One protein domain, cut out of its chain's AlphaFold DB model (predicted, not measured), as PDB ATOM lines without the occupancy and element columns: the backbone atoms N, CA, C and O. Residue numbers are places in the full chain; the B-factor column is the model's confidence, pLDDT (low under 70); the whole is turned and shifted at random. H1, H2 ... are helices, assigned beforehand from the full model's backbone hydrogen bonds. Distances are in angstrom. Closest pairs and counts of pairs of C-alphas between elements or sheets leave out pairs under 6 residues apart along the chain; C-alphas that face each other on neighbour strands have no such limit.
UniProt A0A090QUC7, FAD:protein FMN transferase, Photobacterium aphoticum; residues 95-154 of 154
ATOM      1  N   ALA A  95     -12.167   0.228  -2.167       98.44
ATOM      2  CA  ALA A  95     -13.551  -0.134  -2.471       98.44
ATOM      3  C   ALA A  95     -13.770  -1.660  -2.500       98.44
ATOM      4  O   ALA A  95     -14.835  -2.134  -2.104       98.44
ATOM      5  N   ASP A  96     -12.760  -2.421  -2.932       98.38
ATOM      6  CA  ASP A  96     -12.815  -3.883  -2.998       98.38
ATOM      7  C   ASP A  96     -12.823  -4.506  -1.594       98.38
ATOM      8  O   ASP A  96     -13.711  -5.308  -1.293       98.38
ATOM      9  N   THR A  97     -11.936  -4.070  -0.690       98.38
ATOM     10  CA  THR A  97     -11.973  -4.491   0.721       98.38
ATOM     11  C   THR A  97     -13.297  -4.107   1.376       98.38
ATOM     12  O   THR A  97     -13.929  -4.941   2.027       98.38
ATOM     13  N   ALA A  98     -13.780  -2.877   1.163       98.25
ATOM     14  CA  ALA A  98     -15.065  -2.432   1.703       98.25
ATOM     15  C   ALA A  98     -16.232  -3.312   1.221       98.25
ATOM     16  O   ALA A  98     -17.131  -3.639   1.999       98.25
ATOM     17  N   LYS A  99     -16.216  -3.731  -0.051       98.56
ATOM     18  CA  LYS A  99     -17.217  -4.639  -0.622       98.56
ATOM     19  C   LYS A  99     -17.189  -6.008   0.058       98.56
ATOM     20  O   LYS A  99     -18.252  -6.515   0.412       98.56
ATOM     21  N   VAL A 100     -16.002  -6.584   0.263       98.44
ATOM     22  CA  VAL A 100     -15.841  -7.885   0.934       98.44
ATOM     23  C   VAL A 100     -16.279  -7.808   2.396       98.44
ATOM     24  O   VAL A 100     -17.058  -8.650   2.836       98.44
ATOM     25  N   VAL A 101     -15.871  -6.769   3.130       97.56
ATOM     26  CA  VAL A 101     -16.294  -6.556   4.525       97.56
ATOM     27  C   VAL A 101     -17.809  -6.394   4.611       97.56
ATOM     28  O   VAL A 101     -18.450  -7.050   5.428       97.56
ATOM     29  N   LYS A 102     -18.415  -5.583   3.738       97.94
ATOM     30  CA  LYS A 102     -19.871  -5.398   3.709       97.94
ATOM     31  C   LYS A 102     -20.611  -6.719   3.498       97.94
ATOM     32  O   LYS A 102     -21.633  -6.955   4.142       97.94
ATOM     33  N   GLU A 103     -20.103  -7.574   2.616       98.38
ATOM     34  CA  GLU A 103     -20.698  -8.883   2.365       98.38
ATOM     35  C   GLU A 103     -20.502  -9.841   3.543       98.38
ATOM     36  O   GLU A 103     -21.450 -10.514   3.941       98.38
ATOM     37  N   ALA A 104     -19.325  -9.844   4.172       97.44
ATOM     38  CA  ALA A 104     -19.071 -10.621   5.381       97.44
ATOM     39  C   ALA A 104     -20.026 -10.240   6.524       97.44
ATOM     40  O   ALA A 104     -20.607 -11.119   7.153       97.44
ATOM     41  N   LEU A 105     -20.263  -8.941   6.745       96.38
ATOM     42  CA  LEU A 105     -21.233  -8.453   7.734       96.38
ATOM     43  C   LEU A 105     -22.664  -8.896   7.399       96.38
ATOM     44  O   LEU A 105     -23.420  -9.315   8.278       96.38
ATOM     45  N   ARG A 106     -23.045  -8.834   6.116       97.69
ATOM     46  CA  ARG A 106     -24.359  -9.286   5.643       97.69
ATOM     47  C   ARG A 106     -24.555 -10.784   5.891       97.69
ATOM     48  O   ARG A 106     -25.602 -11.182   6.396       97.69
ATOM     49  N   LEU A 107     -23.555 -11.599   5.553       97.56
ATOM     50  CA  LEU A 107     -23.564 -13.048   5.763       97.56
ATOM     51  C   LEU A 107     -23.544 -13.410   7.248       97.56
ATOM     52  O   LEU A 107     -24.261 -14.322   7.649       97.56
ATOM     53  N   SER A 108     -22.805 -12.670   8.074       96.56
ATOM     54  CA  SER A 108     -22.827 -12.848   9.526       96.56
ATOM     55  C   SER A 108     -24.249 -12.739  10.072       96.56
ATOM     56  O   SER A 108     -24.740 -13.663  10.714       96.56
ATOM     57  N   LYS A 109     -24.979 -11.685   9.682       96.06
ATOM     58  CA  LYS A 109     -26.389 -11.519  10.058       96.06
ATOM     59  C   LYS A 109     -27.293 -12.635   9.526       96.06
ATOM     60  O   LYS A 109     -28.203 -13.055  10.223       96.06
ATOM     61  N   MET A 110     -27.079 -13.101   8.295       97.62
ATOM     62  CA  MET A 110     -27.885 -14.188   7.718       97.62
ATOM     63  C   MET A 110     -27.649 -15.549   8.368       97.62
ATOM     64  O   MET A 110     -28.483 -16.438   8.232       97.62
ATOM     65  N   THR A 111     -26.487 -15.726   8.988       96.69
ATOM     66  CA  THR A 111     -26.056 -16.987   9.593       96.69
ATOM     67  C   THR A 111     -26.141 -16.945  11.117       96.69
ATOM     68  O   THR A 111     -25.537 -17.790  11.773       96.69
ATOM     69  N   ASP A 112     -26.843 -15.952  11.677       95.25
ATOM     70  CA  ASP A 112     -26.951 -15.704  13.121       95.25
ATOM     71  C   ASP A 112     -25.582 -15.710  13.830       95.25
ATOM     72  O   ASP A 112     -25.414 -16.239  14.927       95.25
ATOM     73  N   GLY A 113     -24.571 -15.134  13.170       92.81
ATOM     74  CA  GLY A 113     -23.203 -15.029  13.674       92.81
ATOM     75  C   GLY A 113     -22.309 -16.244  13.410       92.81
ATOM     76  O   GLY A 113     -21.145 -16.214  13.801       92.81
ATOM     77  N   ALA A 114     -22.784 -17.296  12.730       93.75
ATOM     78  CA  ALA A 114     -21.942 -18.461  12.433       93.75
ATOM     79  C   ALA A 114     -20.765 -18.124  11.497       93.75
ATOM     80  O   ALA A 114     -19.693 -18.718  11.613       93.75
ATOM     81  N   LEU A 115     -20.941 -17.157  10.589       95.06
ATOM     82  CA  LEU A 115     -19.840 -16.517   9.872       95.06
ATOM     83  C   LEU A 115     -19.446 -15.222  10.593       95.06
ATOM     84  O   LEU A 115     -20.191 -14.245  10.570       95.06
ATOM     85  N   ASP A 116     -18.256 -15.188  11.188       95.06
ATOM     86  CA  ASP A 116     -17.692 -13.991  11.818       95.06
ATOM     87  C   ASP A 116     -16.232 -13.816  11.370       95.06
ATOM     88  O   ASP A 116     -15.369 -14.645  11.647       95.06
ATOM     89  N   VAL A 117     -15.952 -12.729  10.646       94.94
ATOM     90  CA  VAL A 117     -14.610 -12.412  10.121       94.94
ATOM     91  C   VAL A 117     -13.687 -11.762  11.159       94.94
ATOM     92  O   VAL A 117     -12.518 -11.518  10.872       94.94
ATOM     93  N   THR A 118     -14.177 -11.503  12.375       94.56
ATOM     94  CA  THR A 118     -13.407 -10.923  13.489       94.56
ATOM     95  C   THR A 118     -12.738 -11.970  14.379       94.56
ATOM     96  O   THR A 118     -11.935 -11.614  15.237       94.56
ATOM     97  N   VAL A 119     -12.969 -13.268  14.139       93.69
ATOM     98  CA  VAL A 119     -12.409 -14.388  14.930       93.69
ATOM     99  C   VAL A 119     -10.899 -14.607  14.755       93.69
ATOM    100  O   VAL A 119     -10.347 -15.573  15.283       93.69
ATOM    101  N   GLY A 120     -10.200 -13.708  14.053       91.25
ATOM    102  CA  GLY A 120      -8.749 -13.745  13.839       91.25
ATOM    103  C   GLY A 120      -7.919 -14.014  15.108       91.25
ATOM    104  O   GLY A 120      -7.048 -14.885  15.070       91.25
ATOM    105  N   PRO A 121      -8.190 -13.365  16.261       90.81
ATOM    106  CA  PRO A 121      -7.495 -13.658  17.516       90.81
ATOM    107  C   PRO A 121      -7.642 -15.113  17.986       90.81
ATOM    108  O   PRO A 121      -6.693 -15.671  18.535       90.81
ATOM    109  N   ILE A 122      -8.808 -15.730  17.767       90.62
ATOM    110  CA  ILE A 122      -9.077 -17.131  18.120       90.62
ATOM    111  C   ILE A 122      -8.365 -18.063  17.130       90.62
ATOM    112  O   ILE A 122      -7.698 -19.004  17.549       90.62
ATOM    113  N   VAL A 123      -8.430 -17.764  15.828       90.38
ATOM    114  CA  VAL A 123      -7.728 -18.510  14.764       90.38
ATOM    115  C   VAL A 123      -6.215 -18.552  15.017       90.38
ATOM    116  O   VAL A 123      -5.606 -19.619  14.949       90.38
ATOM    117  N   ASN A 124      -5.615 -17.415  15.382       88.62
ATOM    118  CA  ASN A 124      -4.191 -17.321  15.722       88.62
ATOM    119  C   ASN A 124      -3.843 -18.085  17.006       88.62
ATOM    120  O   ASN A 124      -2.769 -18.674  17.106       88.62
ATOM    121  N   LEU A 125      -4.736 -18.086  18.001       88.38
ATOM    122  CA  LEU A 125      -4.520 -18.808  19.255       88.38
ATOM    123  C   LEU A 125      -4.431 -20.328  19.034       88.38
ATOM    124  O   LEU A 125      -3.663 -20.990  19.727       88.38
ATOM    125  N   TRP A 126      -5.161 -20.846  18.046       89.12
ATOM    126  CA  TRP A 126      -5.125 -22.245  17.613       89.12
ATOM    127  C   TRP A 126      -4.092 -22.539  16.511       89.12
ATOM    128  O   TRP A 126      -4.121 -23.618  15.927       89.12
ATOM    129  N   SER A 127      -3.181 -21.606  16.214       85.75
ATOM    130  CA  SER A 127      -2.130 -21.764  15.193       85.75
ATOM    131  C   SER A 127      -2.642 -22.011  13.762       85.75
ATOM    132  O   SER A 127      -1.904 -22.518  12.922       85.75
ATOM    133  N   PHE A 128      -3.881 -21.614  13.451       86.75
ATOM    134  CA  PHE A 128      -4.444 -21.683  12.092       86.75
ATOM    135  C   PHE A 128      -4.226 -20.401  11.272       86.75
ATOM    136  O   PHE A 128      -4.624 -20.332  10.112       86.75
ATOM    137  N   GLY A 129      -3.620 -19.374  11.869       85.06
ATOM    138  CA  GLY A 129      -3.317 -18.102  11.217       85.06
ATOM    139  C   GLY A 129      -1.815 -17.860  11.027       85.06
ATOM    140  O   GLY A 129      -0.999 -18.755  11.245       85.06
ATOM    141  N   PRO A 130      -1.416 -16.642  10.624       84.06
ATOM    142  CA  PRO A 130      -0.014 -16.296  10.371       84.06
ATOM    143  C   PRO A 130       0.858 -16.272  11.640       84.06
ATOM    144  O   PRO A 130       2.084 -16.321  11.544       84.06
ATOM    145  N   GLU A 131       0.253 -16.182  12.827       78.81
ATOM    146  CA  GLU A 131       0.965 -16.267  14.105       78.81
ATOM    147  C   GLU A 131       1.165 -17.734  14.510       78.81
ATOM    148  O   GLU A 131       0.292 -18.341  15.130       78.81
ATOM    149  N   ALA A 132       2.327 -18.307  14.195       64.81
ATOM    150  CA  ALA A 132       2.688 -19.642  14.668       64.81
ATOM    151  C   ALA A 132       2.949 -19.633  16.186       64.81
ATOM    152  O   ALA A 132       3.808 -18.894  16.676       64.81
ATOM    153  N   ARG A 133       2.230 -20.476  16.936       67.75
ATOM    154  CA  ARG A 133       2.452 -20.727  18.370       67.75
ATOM    155  C   ARG A 133       2.785 -22.206  18.606       67.75
ATOM    156  O   ARG A 133       2.375 -23.041  17.799       67.75
ATOM    157  N   PRO A 134       3.520 -22.548  19.685       65.81
ATOM    158  CA  PRO A 134       3.796 -23.941  20.034       65.81
ATOM    159  C   PRO A 134       2.497 -24.744  20.193       65.81
ATOM    160  O   PRO A 134       1.517 -24.223  20.724       65.81
ATOM    161  N   GLU A 135       2.513 -26.003  19.739       71.50
ATOM    162  CA  GLU A 135       1.379 -26.936  19.740       71.50
ATOM    163  C   GLU A 135       0.939 -27.292  21.168       71.50
ATOM    164  O   GLU A 135       1.275 -28.340  21.719       71.50
ATOM    165  N   ARG A 136       0.183 -26.399  21.802       83.94
ATOM    166  CA  ARG A 136      -0.551 -26.697  23.027       83.94
ATOM    167  C   ARG A 136      -1.984 -26.237  22.894       83.94
ATOM    168  O   ARG A 136      -2.266 -25.204  22.290       83.94
ATOM    169  N   THR A 137      -2.881 -26.974  23.531       87.38
ATOM    170  CA  THR A 137      -4.265 -26.546  23.689       87.38
ATOM    171  C   THR A 137      -4.295 -25.217  24.463       87.38
ATOM    172  O   THR A 137      -3.677 -25.120  25.533       87.38
ATOM    173  N   PRO A 138      -4.965 -24.178  23.940       88.88
ATOM    174  CA  PRO A 138      -5.186 -22.940  24.672       88.88
ATOM    175  C   PRO A 138      -5.996 -23.185  25.944       88.88
ATOM    176  O   PRO A 138      -6.875 -24.043  25.981       88.88
ATOM    177  N   THR A 139      -5.714 -22.414  26.988       92.19
ATOM    178  CA  THR A 139      -6.498 -22.446  28.228       92.19
ATOM    179  C   THR A 139      -7.813 -21.679  28.069       92.19
ATOM    180  O   THR A 139      -7.907 -20.754  27.258       92.19
ATOM    181  N   ASP A 140      -8.806 -21.979  28.908       92.25
ATOM    182  CA  ASP A 140     -10.082 -21.247  28.929       92.25
ATOM    183  C   ASP A 140      -9.885 -19.736  29.125       92.25
ATOM    184  O   ASP A 140     -10.558 -18.920  28.496       92.25
ATOM    185  N   ALA A 141      -8.909 -19.338  29.947       91.81
ATOM    186  CA  ALA A 141      -8.578 -17.933  30.168       91.81
ATOM    187  C   ALA A 141      -8.069 -17.238  28.889       91.81
ATOM    188  O   ALA A 141      -8.421 -16.085  28.620       91.81
ATOM    189  N   GLU A 142      -7.265 -17.933  28.081       89.94
ATOM    190  CA  GLU A 142      -6.768 -17.423  26.798       89.94
ATOM    191  C   GLU A 142      -7.891 -17.320  25.762       89.94
ATOM    192  O   GLU A 142      -7.986 -16.305  25.067       89.94
ATOM    193  N   LEU A 143      -8.776 -18.320  25.710       87.75
ATOM    194  CA  LEU A 143      -9.950 -18.322  24.833       87.75
ATOM    195  C   LEU A 143     -10.897 -17.165  25.163       87.75
ATOM    196  O   LEU A 143     -11.285 -16.419  24.265       87.75
ATOM    197  N   LEU A 144     -11.207 -16.945  26.443       88.75
ATOM    198  CA  LEU A 144     -12.048 -15.826  26.883       88.75
ATOM    199  C   LEU A 144     -11.424 -14.464  26.542       88.75
ATOM    200  O   LEU A 144     -12.132 -13.532  26.161       88.75
ATOM    201  N   SER A 145     -10.101 -14.333  26.659       88.94
ATOM    202  CA  SER A 145      -9.379 -13.111  26.281       88.94
ATOM    203  C   SER A 145      -9.437 -12.846  24.771       88.94
ATOM    204  O   SER A 145      -9.639 -11.706  24.350       88.94
ATOM    205  N   ALA A 146      -9.305 -13.891  23.949       87.38
ATOM    206  CA  ALA A 146      -9.423 -13.793  22.495       87.38
ATOM    207  C   ALA A 146     -10.866 -13.501  22.045       87.38
ATOM    208  O   ALA A 146     -11.074 -12.658  21.171       87.38
ATOM    209  N   ALA A 147     -11.859 -14.122  22.686       86.75
ATOM    210  CA  ALA A 147     -13.276 -13.892  22.414       86.75
ATOM    211  C   ALA A 147     -13.690 -12.439  22.690       86.75
ATOM    212  O   ALA A 147     -14.415 -11.852  21.907       86.75
ATOM    213  N   LYS A 148     -13.150 -11.780  23.723       87.31
ATOM    214  CA  LYS A 148     -13.422 -10.346  23.967       87.31
ATOM    215  C   LYS A 148     -12.943  -9.413  22.848       87.31
ATOM    216  O   LYS A 148     -13.390  -8.274  22.779       87.31
ATOM    217  N   LYS A 149     -12.008  -9.872  22.012       82.88
ATOM    218  CA  LYS A 149     -11.492  -9.142  20.841       82.88
ATOM    219  C   LYS A 149     -12.209  -9.526  19.543       82.88
ATOM    220  O   LYS A 149     -11.895  -8.952  18.507       82.88
ATOM    221  N   SER A 150     -13.109 -10.505  19.608       79.56
ATOM    222  CA  SER A 150     -13.799 -11.105  18.468       79.56
ATOM    223  C   SER A 150     -15.301 -10.982  18.709       79.56
ATOM    224  O   SER A 150     -15.849 -11.717  19.519       79.56
ATOM    225  N   ALA A 151     -15.950 -10.018  18.072       72.62
ATOM    226  CA  ALA A 151     -17.404  -9.956  17.988       72.62
ATOM    227  C   ALA A 151     -17.788  -8.811  17.059       72.62
ATOM    228  O   ALA A 151     -17.453  -7.647  17.304       72.62
ATOM    229  N   LEU A 152     -18.578  -9.123  16.042       65.25
ATOM    230  CA  LEU A 152     -19.437  -8.119  15.434       65.25
ATOM    231  C   LEU A 152     -20.511  -7.767  16.471       65.25
ATOM    232  O   LEU A 152     -21.283  -8.635  16.872       65.25
ATOM    233  N   SER A 153     -20.524  -6.521  16.965       50.78
ATOM    234  CA  SER A 153     -21.643  -6.057  17.797       50.78
ATOM    235  C   SER A 153     -22.921  -6.230  16.984       50.78
ATOM    236  O   SER A 153     -23.061  -5.628  15.917       50.78
ATOM    237  N   THR A 154     -23.782  -7.124  17.458       42.44
ATOM    238  CA  THR A 154     -25.120  -7.360  16.914       42.44
ATOM    239  C   THR A 154     -26.076  -6.273  17.372       42.44
ATOM    240  O   THR A 154     -25.895  -5.757  18.500       42.44
TER     241      THR A 154
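AT A GLANCE: This is residues 95 to 154 of the 154 residues of the protein "FAD:protein FMN transferase" of Photobacterium aphoticum (UniProt A0A090QUC7). The longest helix, H1, stands at one end of a loose, elongated shape, and a small helical hairpin, H2 and H3, lies at the other, joined to H1 by residues 111 to 119. A wide loop, residues 126 to 139, connects H2 to H3; residues 148 to 154 run back toward H1, whose residues 95 to 100 stick out. The printed part has 60 residues with three named helices, H1, H2 and H3 in chain order, and no named strand: all helix. It is loose, with a radius of gyration of the C-alphas of 13.3 A and spans of 36 by 23 by 15 A.

HOW THE PARTS SIT: H1, residues 95 to 110, is apart from H2, residues 120 to 125, and from H3, residues 140 to 147. H2 and H3 touch; their closest C-alphas, those of Pro 121 and Ala 146, are 5.3 A apart. This hairpin has a shallow tilt of 21 degrees, opposite ways. In H1, H2 and H3 every O i to N i+4 pair is within hydrogen-bond range.

IN THESE COORDINATES: H1 begins at C-alpha 95 (-13.551, -0.134, -2.471) and measures 22.5 A from first to last C-alpha; H2 measures 8.5 A. H3 measures 10.3 A and ends at C-alpha 147 (-13.276, -13.892, 22.414).

THE WHOLE: The C-alphas farthest apart, those of Ala 95 and Arg 136, are 39.0 A apart. The printed part has no cut; the link from H2 to H3 is long. Residues 132 to 134 and 152 to 154 have pLDDT under 70.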